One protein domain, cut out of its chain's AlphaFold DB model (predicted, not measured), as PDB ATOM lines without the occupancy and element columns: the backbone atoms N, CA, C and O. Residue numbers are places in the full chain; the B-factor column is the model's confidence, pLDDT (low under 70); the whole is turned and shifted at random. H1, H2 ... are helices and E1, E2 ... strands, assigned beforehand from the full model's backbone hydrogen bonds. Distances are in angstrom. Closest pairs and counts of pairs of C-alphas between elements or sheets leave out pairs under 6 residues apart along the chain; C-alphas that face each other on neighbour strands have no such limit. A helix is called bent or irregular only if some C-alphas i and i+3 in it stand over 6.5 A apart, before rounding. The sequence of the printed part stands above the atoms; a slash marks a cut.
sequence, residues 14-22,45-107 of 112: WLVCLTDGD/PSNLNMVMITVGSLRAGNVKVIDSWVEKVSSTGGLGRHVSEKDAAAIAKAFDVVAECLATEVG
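This is residues 14 to 22 and 45 to 107 of the 112 residues of the protein "Hypothetical protein" of Alexandrium andersonii (UniProt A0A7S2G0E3). A small parallel sheet is sandwiched between two helices, H1 over one face and H2 over the other, three layers running along one axis. The 72 printed residues run E1, E2, H1, E3, H2, with sheet order E1 E2 E3, mixed class. E2, H1, E3 form a strand-helix-strand unit, parallel neighbour strands joined through a helix, right-handed. The whole is compact, radius of gyration of the C-alphas 12.2 A, yet flat, spanning 33 by 25 by 11 A.

E2, residues 48 to 55, neighbours E1, residues 14 to 19 (N 17 to O 51, 2.9 A), and E3, residues 80 to 85 (N 83 to O 52, 2.8 A), within hydrogen-bond range. H1, residues 60 to 75, is over E3, height 8.4 A; closest C-alphas, Val 70 and Gly 80, are 4.5 A apart. H2, residues 88 to 104, on the opposite face, is over E2, height 9.2 A; closest C-alphas, Val 55 and Ala 88, are 6.3 A apart. O i to N i+4 pairs are within range throughout H1, 11 of 13 in H2.

E1 begins at C-alpha 14 (239.341, 197.923, 154.765); H2 ends at C-alpha 104 (239.714, 185.912, 149.364). E2 spans 22.8 A, H1 22.2 A, H2 25.4 A. H2 is only just irregular, C-alphas 89 and 92 being 6.9 A apart.

Residues 23 to 44 are cut out, leaving 26.7 A between C-alphas 22 and 45. Residues 105 to 107 have pLDDT under 70.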
ATOM      1  N   TRP A  14     240.344 198.645 153.994       92.50
ATOM      2  CA  TRP A  14     239.341 197.923 154.765       92.50
ATOM      3  C   TRP A  14     238.835 198.779 155.913       92.50
ATOM      4  O   TRP A  14     239.618 199.305 156.704       92.50
ATOM      5  N   LEU A  15     237.515 198.883 156.012       93.69
ATOM      6  CA  LEU A  15     236.817 199.420 157.167       93.69
ATOM      7  C   LEU A  15     236.010 198.293 157.809       93.69
ATOM      8  O   LEU A  15     235.023 197.826 157.247       93.69
ATOM      9  N   VAL A  16     236.434 197.858 158.992       95.25
ATOM     10  CA  VAL A  16     235.698 196.880 159.798       95.25
ATOM     11  C   VAL A  16     235.124 197.609 161.003       95.25
ATOM     12  O   VAL A  16     235.870 198.144 161.822       95.25
ATOM     13  N   CYS A  17     233.800 197.647 161.098       94.38
ATOM     14  CA  CYS A  17     233.080 198.324 162.170       94.38
ATOM     15  C   CYS A  17     232.361 197.293 163.033       94.38
ATOM     16  O   CYS A  17     231.642 196.455 162.502       94.38
ATOM     17  N   LEU A  18     232.495 197.395 164.353       93.69
ATOM     18  CA  LEU A  18     231.718 196.627 165.322       93.69
ATOM     19  C   LEU A  18     230.906 197.603 166.172       93.69
ATOM     20  O   LEU A  18     231.471 198.518 166.768       93.69
ATOM     21  N   THR A  19     229.592 197.422 166.219       90.44
ATOM     22  CA  THR A  19     228.676 198.305 166.951       90.44
ATOM     23  C   THR A  19     227.475 197.521 167.479       90.44
ATOM     24  O   THR A  19     227.103 196.492 166.925       90.44
ATOM     25  N   ASP A  20     226.844 198.000 168.544       87.81
ATOM     26  CA  ASP A  20     225.516 197.547 168.971       87.81
ATOM     27  C   ASP A  20     224.380 198.215 168.173       87.81
ATOM     28  O   ASP A  20     223.211 197.873 168.333       87.81
ATOM     29  N   GLY A  21     224.724 199.154 167.284       76.31
ATOM     30  CA  GLY A  21     223.837 199.763 166.302       76.31
ATOM     31  C   GLY A  21     222.815 200.748 166.861       76.31
ATOM     32  O   GLY A  21     222.004 201.261 166.084       76.31
ATOM     33  N   ASP A  22     222.853 201.037 168.160       77.44
ATOM     34  CA  ASP A  22     222.040 202.067 168.796       77.44
ATOM     35  C   ASP A  22     222.912 203.284 169.118       77.44
ATOM     36  O   ASP A  22     223.712 203.311 170.050       77.44
ATOM     37  N   PRO A  45     235.982 205.876 147.707       85.38
ATOM     38  CA  PRO A  45     237.071 205.281 146.950       85.38
ATOM     39  C   PRO A  45     236.639 203.917 146.401       85.38
ATOM     40  O   PRO A  45     236.152 203.085 147.160       85.38
ATOM     41  N   SER A  46     236.855 203.660 145.110       85.94
ATOM     42  CA  SER A  46     236.504 202.374 144.481       85.94
ATOM     43  C   SER A  46     237.259 201.178 145.070       85.94
ATOM     44  O   SER A  46     236.852 200.040 144.881       85.94
ATOM     45  N   ASN A  47     238.346 201.434 145.803       88.00
ATOM     46  CA  ASN A  47     239.136 200.442 146.525       88.00
ATOM     47  C   ASN A  47     238.758 200.304 148.012       88.00
ATOM     48  O   ASN A  47     239.558 199.775 148.784       88.00
ATOM     49  N   LEU A  48     237.601 200.816 148.449       92.00
ATOM     50  CA  LEU A  48     237.127 200.647 149.824       92.00
ATOM     51  C   LEU A  48     236.270 199.386 149.967       92.00
ATOM     52  O   LEU A  48     235.195 199.299 149.392       92.00
ATOM     53  N   ASN A  49     236.690 198.491 150.850       94.00
ATOM     54  CA  ASN A  49     235.903 197.388 151.375       94.00
ATOM     55  C   ASN A  49     235.383 197.744 152.779       94.00
ATOM     56  O   ASN A  49     236.078 198.375 153.581       94.00
ATOM     57  N   MET A  50     234.162 197.327 153.090       95.12
ATOM     58  CA  MET A  50     233.467 197.588 154.345       95.12
ATOM     59  C   MET A  50     232.817 196.311 154.882       95.12
ATOM     60  O   MET A  50     232.024 195.670 154.192       95.12
ATOM     61  N   VAL A  51     233.073 196.001 156.153       97.12
ATOM     62  CA  VAL A  51     232.302 195.015 156.919       97.12
ATOM     63  C   VAL A  51     231.700 195.694 158.145       97.12
ATOM     64  O   VAL A  51     232.420 196.155 159.029       97.12
ATOM     65  N   MET A  52     230.373 195.755 158.197       96.31
ATOM     66  CA  MET A  52     229.603 196.233 159.342       96.31
ATOM     67  C   MET A  52     229.177 195.031 160.180       96.31
ATOM     68  O   MET A  52     228.443 194.180 159.691       96.31
ATOM     69  N   ILE A  53     229.616 194.956 161.431       96.19
ATOM     70  CA  ILE A  53     229.207 193.942 162.400       96.19
ATOM     71  C   ILE A  53     228.293 194.614 163.419       96.19
ATOM     72  O   ILE A  53     228.707 195.545 164.114       96.19
ATOM     73  N   THR A  54     227.053 194.143 163.507       94.75
ATOM     74  CA  THR A  54     226.083 194.601 164.501       94.75
ATOM     75  C   THR A  54     225.838 193.519 165.539       94.75
ATOM     76  O   THR A  54     225.728 192.348 165.186       94.75
ATOM     77  N   VAL A  55     225.776 193.891 166.819       93.00
ATOM     78  CA  VAL A  55     225.528 192.949 167.920       93.00
ATOM     79  C   VAL A  55     224.332 193.392 168.750       93.00
ATOM     80  O   VAL A  55     224.301 194.501 169.268       93.00
ATOM     81  N   GLY A  56     223.367 192.498 168.936       89.88
ATOM     82  CA  GLY A  56     222.190 192.734 169.763       89.88
ATOM     83  C   GLY A  56     220.930 192.976 168.940       89.88
ATOM     84  O   GLY A  56     220.747 192.423 167.857       89.88
ATOM     85  N   SER A  57     219.999 193.751 169.496       86.69
ATOM     86  CA  SER A  57     218.676 193.977 168.899       86.69
ATOM     87  C   SER A  57     218.570 195.373 168.299       86.69
ATOM     88  O   SER A  57     218.038 196.286 168.926       86.69
ATOM     89  N   LEU A  58     219.046 195.528 167.063       87.81
ATOM     90  CA  LEU A  58     218.923 196.789 166.337       87.81
ATOM     91  C   LEU A  58     217.477 197.085 165.949       87.81
ATOM     92  O   LEU A  58     216.715 196.218 165.508       87.81
ATOM     93  N   ARG A  59     217.123 198.369 165.995       88.75
ATOM     94  CA  ARG A  59     215.875 198.863 165.409       88.75
ATOM     95  C   ARG A  59     215.904 198.674 163.894       88.75
ATOM     96  O   ARG A  59     216.894 198.993 163.242       88.75
ATOM     97  N   ALA A  60     214.770 198.284 163.312       89.88
ATOM     98  CA  ALA A  60     214.641 198.081 161.865       89.88
ATOM     99  C   ALA A  60     215.054 199.308 161.025       89.88
ATOM    100  O   ALA A  60     215.531 199.156 159.905       89.88
ATOM    101  N   GLY A  61     214.887 200.525 161.557       89.88
ATOM    102  CA  GLY A  61     215.370 201.745 160.905       89.88
ATOM    103  C   GLY A  61     216.895 201.790 160.778       89.88
ATOM    104  O   GLY A  61     217.397 202.120 159.709       89.88
ATOM    105  N   ASN A  62     217.618 201.395 161.826       89.19
ATOM    106  CA  ASN A  62     219.082 201.410 161.851       89.19
ATOM    107  C   ASN A  62     219.648 200.315 160.942       89.19
ATOM    108  O   ASN A  62     220.597 200.569 160.211       89.19
ATOM    109  N   VAL A  63     219.003 199.141 160.904       92.12
ATOM    110  CA  VAL A  63     219.349 198.068 159.955       92.12
ATOM    111  C   VAL A  63     219.276 198.580 158.516       92.12
ATOM    112  O   VAL A  63     220.251 198.463 157.787       92.12
ATOM    113  N   LYS A  64     218.181 199.253 158.130       93.38
ATOM    114  CA  LYS A  64     218.043 199.828 156.779       93.38
ATOM    115  C   LYS A  64     219.119 200.859 156.448       93.38
ATOM    116  O   LYS A  64     219.573 200.924 155.311       93.38
ATOM    117  N   VAL A  65     219.497 201.688 157.419       92.56
ATOM    118  CA  VAL A  65     220.560 202.684 157.243       92.56
ATOM    119  C   VAL A  65     221.901 201.985 156.992       92.56
ATOM    120  O   VAL A  65     222.566 202.293 156.008       92.56
ATOM    121  N   ILE A  66     222.254 200.998 157.816       94.12
ATOM    122  CA  ILE A  66     223.492 200.219 157.674       94.12
ATOM    123  C   ILE A  66     223.519 199.457 156.345       94.12
ATOM    124  O   ILE A  66     224.516 199.526 155.625       94.12
ATOM    125  N   ASP A  67     222.420 198.794 155.983       95.44
ATOM    126  CA  ASP A  67     222.297 198.079 154.711       95.44
ATOM    127  C   ASP A  67     222.505 199.027 153.522       95.44
ATOM    128  O   ASP A  67     223.191 198.668 152.569       95.44
ATOM    129  N   SER A  68     222.002 200.266 153.601       95.50
ATOM    130  CA  SER A  68     222.201 201.264 152.542       95.50
ATOM    131  C   SER A  68     223.664 201.696 152.387       95.50
ATOM    132  O   SER A  68     224.118 201.957 151.273       95.50
ATOM    133  N   TRP A  69     224.433 201.744 153.480       95.06
ATOM    134  CA  TRP A  69     225.868 202.044 153.428       95.06
ATOM    135  C   TRP A  69     226.645 200.910 152.780       95.06
ATOM    136  O   TRP A  69     227.474 201.147 151.901       95.06
ATOM    137  N   VAL A  70     226.335 199.684 153.193       95.81
ATOM    138  CA  VAL A  70     226.919 198.462 152.649       95.81
ATOM    139  C   VAL A  70     226.625 198.337 151.155       95.81
ATOM    140  O   VAL A  70     227.545 198.127 150.367       95.81
ATOM    141  N   GLU A  71     225.375 198.548 150.745       95.62
ATOM    142  CA  GLU A  71     224.978 198.561 149.336       95.62
ATOM    143  C   GLU A  71     225.724 199.647 148.556       95.62
ATOM    144  O   GLU A  71     226.218 199.398 147.455       95.62
ATOM    145  N   LYS A  72     225.868 200.843 149.137       94.50
ATOM    146  CA  LYS A  72     226.571 201.940 148.480       94.50
ATOM    147  C   LYS A  72     228.040 201.600 148.222       94.50
ATOM    148  O   LYS A  72     228.492 201.811 147.097       94.50
ATOM    149  N   VAL A  73     228.757 201.044 149.202       94.19
ATOM    150  CA  VAL A  73     230.149 200.584 149.024       94.19
ATOM    151  C   VAL A  73     230.230 199.527 147.920       94.19
ATOM    152  O   VAL A  73     231.023 199.679 146.986       94.19
ATOM    153  N   SER A  74     229.340 198.531 147.952       94.56
ATOM    154  CA  SER A  74     229.265 197.492 146.917       94.56
ATOM    155  C   SER A  74     229.018 198.062 145.518       94.56
ATOM    156  O   SER A  74     229.673 197.672 144.553       94.56
ATOM    157  N   SER A  75     228.128 199.050 145.389       93.31
ATOM    158  CA  SER A  75     227.817 199.690 144.102       93.31
ATOM    159  C   SER A  75     228.990 200.478 143.499       93.31
ATOM    160  O   SER A  75     228.968 200.794 142.312       93.31
ATOM    161  N   THR A  76     230.011 200.797 144.303       90.88
ATOM    162  CA  THR A  76     231.210 201.536 143.873       90.88
ATOM    163  C   THR A  76     232.400 200.646 143.509       90.88
ATOM    164  O   THR A  76     233.468 201.168 143.195       90.88
ATOM    165  N   GLY A  77     232.216 199.322 143.503       89.62
ATOM    166  CA  GLY A  77     233.249 198.343 143.141       89.62
ATOM    167  C   GLY A  77     233.985 197.721 144.328       89.62
ATOM    168  O   GLY A  77     234.782 196.812 144.123       89.62
ATOM    169  N   GLY A  78     233.698 198.175 145.550       91.19
ATOM    170  CA  GLY A  78     234.206 197.573 146.778       91.19
ATOM    171  C   GLY A  78     233.380 196.377 147.250       91.19
ATOM    172  O   GLY A  78     232.301 196.094 146.736       91.19
ATOM    173  N   LEU A  79     233.856 195.696 148.288       93.50
ATOM    174  CA  LEU A  79     233.092 194.695 149.027       93.50
ATOM    175  C   LEU A  79     232.356 195.375 150.177       93.50
ATOM    176  O   LEU A  79     232.988 195.860 151.107       93.50
ATOM    177  N   GLY A  80     231.028 195.387 150.151       95.44
ATOM    178  CA  GLY A  80     230.205 195.737 151.303       95.44
ATOM    179  C   GLY A  80     229.568 194.491 151.919       95.44
ATOM    180  O   GLY A  80     228.896 193.732 151.219       95.44
ATOM    181  N   ARG A  81     229.697 194.306 153.237       97.00
ATOM    182  CA  ARG A  81     229.016 193.229 153.973       97.00
ATOM    183  C   ARG A  81     228.458 193.706 155.311       97.00
ATOM    184  O   ARG A  81     229.149 194.376 156.069       97.00
ATOM    185  N   HIS A  82     227.227 193.309 155.623       97.00
ATOM    186  CA  HIS A  82     226.636 193.451 156.953       97.00
ATOM    187  C   HIS A  82     226.537 192.067 157.607       97.00
ATOM    188  O   HIS A  82     225.991 191.135 157.018       97.00
ATOM    189  N   VAL A  83     227.078 191.928 158.814       96.00
ATOM    190  CA  VAL A  83     226.977 190.741 159.667       96.00
ATOM    191  C   VAL A  83     226.200 191.139 160.914       96.00
ATOM    192  O   VAL A  83     226.642 192.002 161.665       96.00
ATOM    193  N   SER A  84     225.030 190.540 161.121       94.81
ATOM    194  CA  SER A  84     224.179 190.846 162.270       94.81
ATOM    195  C   SER A  84     224.136 189.661 163.221       94.81
ATOM    196  O   SER A  84     223.649 188.587 162.870       94.81
ATOM    197  N   GLU A  85     224.646 189.875 164.428       94.44
ATOM    198  CA  GLU A  85     224.696 188.899 165.505       94.44
ATOM    199  C   GLU A  85     223.794 189.317 166.662       94.44
ATOM    200  O   GLU A  85     223.594 190.496 166.944       94.44
ATOM    201  N   LYS A  86     223.244 188.338 167.381       87.88
ATOM    202  CA  LYS A  86     222.347 188.611 168.519       87.88
ATOM    203  C   LYS A  86     223.075 188.740 169.853       87.88
ATOM    204  O   LYS A  86     222.536 189.342 170.776       87.88
ATOM    205  N   ASP A  87     224.253 188.140 169.962       86.25
ATOM    206  CA  ASP A  87     224.988 187.979 171.213       86.25
ATOM    207  C   ASP A  87     226.472 188.280 170.986       86.25
ATOM    208  O   ASP A  87     227.049 187.893 169.967       86.25
ATOM    209  N   ALA A  88     227.103 188.929 171.962       83.00
ATOM    210  CA  ALA A  88     228.537 189.167 171.986       83.00
ATOM    211  C   ALA A  88     229.352 187.863 171.916       83.00
ATOM    212  O   ALA A  88     230.439 187.848 171.341       83.00
ATOM    213  N   ALA A  89     228.815 186.746 172.418       87.94
ATOM    214  CA  ALA A  89     229.440 185.432 172.276       87.94
ATOM    215  C   ALA A  89     229.610 184.996 170.803       87.94
ATOM    216  O   ALA A  89     230.467 184.164 170.501       87.94
ATOM    217  N   ALA A  90     228.827 185.561 169.879       87.56
ATOM    218  CA  ALA A  90     228.920 185.287 168.448       87.56
ATOM    219  C   ALA A  90     229.885 186.225 167.700       87.56
ATOM    220  O   ALA A  90     230.164 185.983 166.528       87.56
ATOM    221  N   ILE A  91     230.472 187.231 168.365       89.94
ATOM    222  CA  ILE A  91     231.443 188.152 167.743       89.94
ATOM    223  C   ILE A  91     232.608 187.384 167.114       89.94
ATOM    224  O   ILE A  91     233.027 187.724 166.014       89.94
ATOM    225  N   ALA A  92     233.098 186.323 167.764       91.19
ATOM    226  CA  ALA A  92     234.187 185.516 167.213       91.19
ATOM    227  C   ALA A  92     233.843 184.966 165.814       91.19
ATOM    228  O   ALA A  92     234.642 185.095 164.894       91.19
ATOM    229  N   LYS A  93     232.608 184.481 165.624       90.75
ATOM    230  CA  LYS A  93     232.116 183.985 164.329       90.75
ATOM    231  C   LYS A  93     231.960 185.101 163.298       90.75
ATOM    232  O   LYS A  93     232.223 184.896 162.118       90.75
ATOM    233  N   ALA A  94     231.563 186.297 163.731       93.44
ATOM    234  CA  ALA A  94     231.517 187.454 162.844       93.44
ATOM    235  C   ALA A  94     232.918 187.852 162.343       93.44
ATOM    236  O   ALA A  94     233.062 188.295 161.205       93.44
ATOM    237  N   PHE A  95     233.961 187.655 163.154       94.88
ATOM    238  CA  PHE A  95     235.342 187.860 162.719       94.88
ATOM    239  C   PHE A  95     235.874 186.738 161.820       94.88
ATOM    240  O   PHE A  95     236.703 187.035 160.964       94.88
ATOM    241  N   ASP A  96     235.361 185.507 161.917       94.62
ATOM    242  CA  ASP A  96     235.661 184.462 160.924       94.62
ATOM    243  C   ASP A  96     235.215 184.912 159.522       94.62
ATOM    244  O   ASP A  96     235.973 184.820 158.559       94.62
ATOM    245  N   VAL A  97     234.036 185.533 159.422       93.19
ATOM    246  CA  VAL A  97     233.541 186.131 158.172       93.19
ATOM    247  C   VAL A  97     234.456 187.253 157.663       93.19
ATOM    248  O   VAL A  97     234.706 187.355 156.461       93.19
ATOM    249  N   VAL A  98     234.970 188.104 158.557       93.69
ATOM    250  CA  VAL A  98     235.951 189.142 158.187       93.69
ATOM    251  C   VAL A  98     237.230 188.501 157.650       93.69
ATOM    252  O   VAL A  98     237.748 188.943 156.626       93.69
ATOM    253  N   ALA A  99     237.726 187.455 158.311       93.25
ATOM    254  CA  ALA A  99     238.926 186.741 157.898       93.25
ATOM    255  C   ALA A  99     238.751 186.086 156.519       93.25
ATOM    256  O   ALA A  99     239.645 186.198 155.688       93.25
ATOM    257  N   GLU A 100     237.595 185.481 156.234       92.50
ATOM    258  CA  GLU A 100     237.261 184.941 154.908       92.50
ATOM    259  C   GLU A 100     237.262 186.027 153.823       92.50
ATOM    260  O   GLU A 100     237.847 185.850 152.750       92.50
ATOM    261  N   CYS A 101     236.641 187.175 154.112       89.69
ATOM    262  CA  CYS A 101     236.621 188.321 153.208       89.69
ATOM    263  C   CYS A 101     238.041 188.839 152.920       89.69
ATOM    264  O   CYS A 101     238.362 189.111 151.768       89.69
ATOM    265  N   LEU A 102     238.905 188.911 153.937       88.19
ATOM    266  CA  LEU A 102     240.309 189.304 153.778       88.19
ATOM    267  C   LEU A 102     241.137 188.248 153.032       88.19
ATOM    268  O   LEU A 102     241.986 188.598 152.220       88.19
ATOM    269  N   ALA A 103     240.907 186.959 153.291       85.19
ATOM    270  CA  ALA A 103     241.664 185.863 152.692       85.19
ATOM    271  C   ALA A 103     241.360 185.680 151.199       85.19
ATOM    272  O   ALA A 103     242.258 185.337 150.431       85.19
ATOM    273  N   THR A 104     240.120 185.955 150.781       74.31
ATOM    274  CA  THR A 104     239.714 185.912 149.364       74.31
ATOM    275  C   THR A 104     240.562 186.861 148.503       74.31
ATOM    276  O   THR A 104     240.827 186.561 147.344       74.31
ATOM    277  N   GLU A 105     241.087 187.943 149.088       64.88
ATOM    278  CA  GLU A 105     241.981 188.897 148.414       64.88
ATOM    279  C   GLU A 105     243.425 188.390 148.256       64.88
ATOM    280  O   GLU A 105     244.149 188.828 147.364       64.88
ATOM    281  N   VAL A 106     243.877 187.459 149.105       58.09
ATOM    282  CA  VAL A 106     245.257 186.929 149.069       58.09
ATOM    283  C   VAL A 106     245.382 185.746 148.087       58.09
ATOM    284  O   VAL A 106     246.481 185.306 147.750       58.09
ATOM    285  N   GLY A 107     244.256 185.250 147.561       48.66
ATOM    286  CA  GLY A 107     244.124 184.045 146.731       48.66
ATOM    287  C   GLY A 107     244.646 184.119 145.288       48.66
ATOM    288  O   GLY A 107     244.060 183.492 144.410       48.66
TER     289      GLY A 107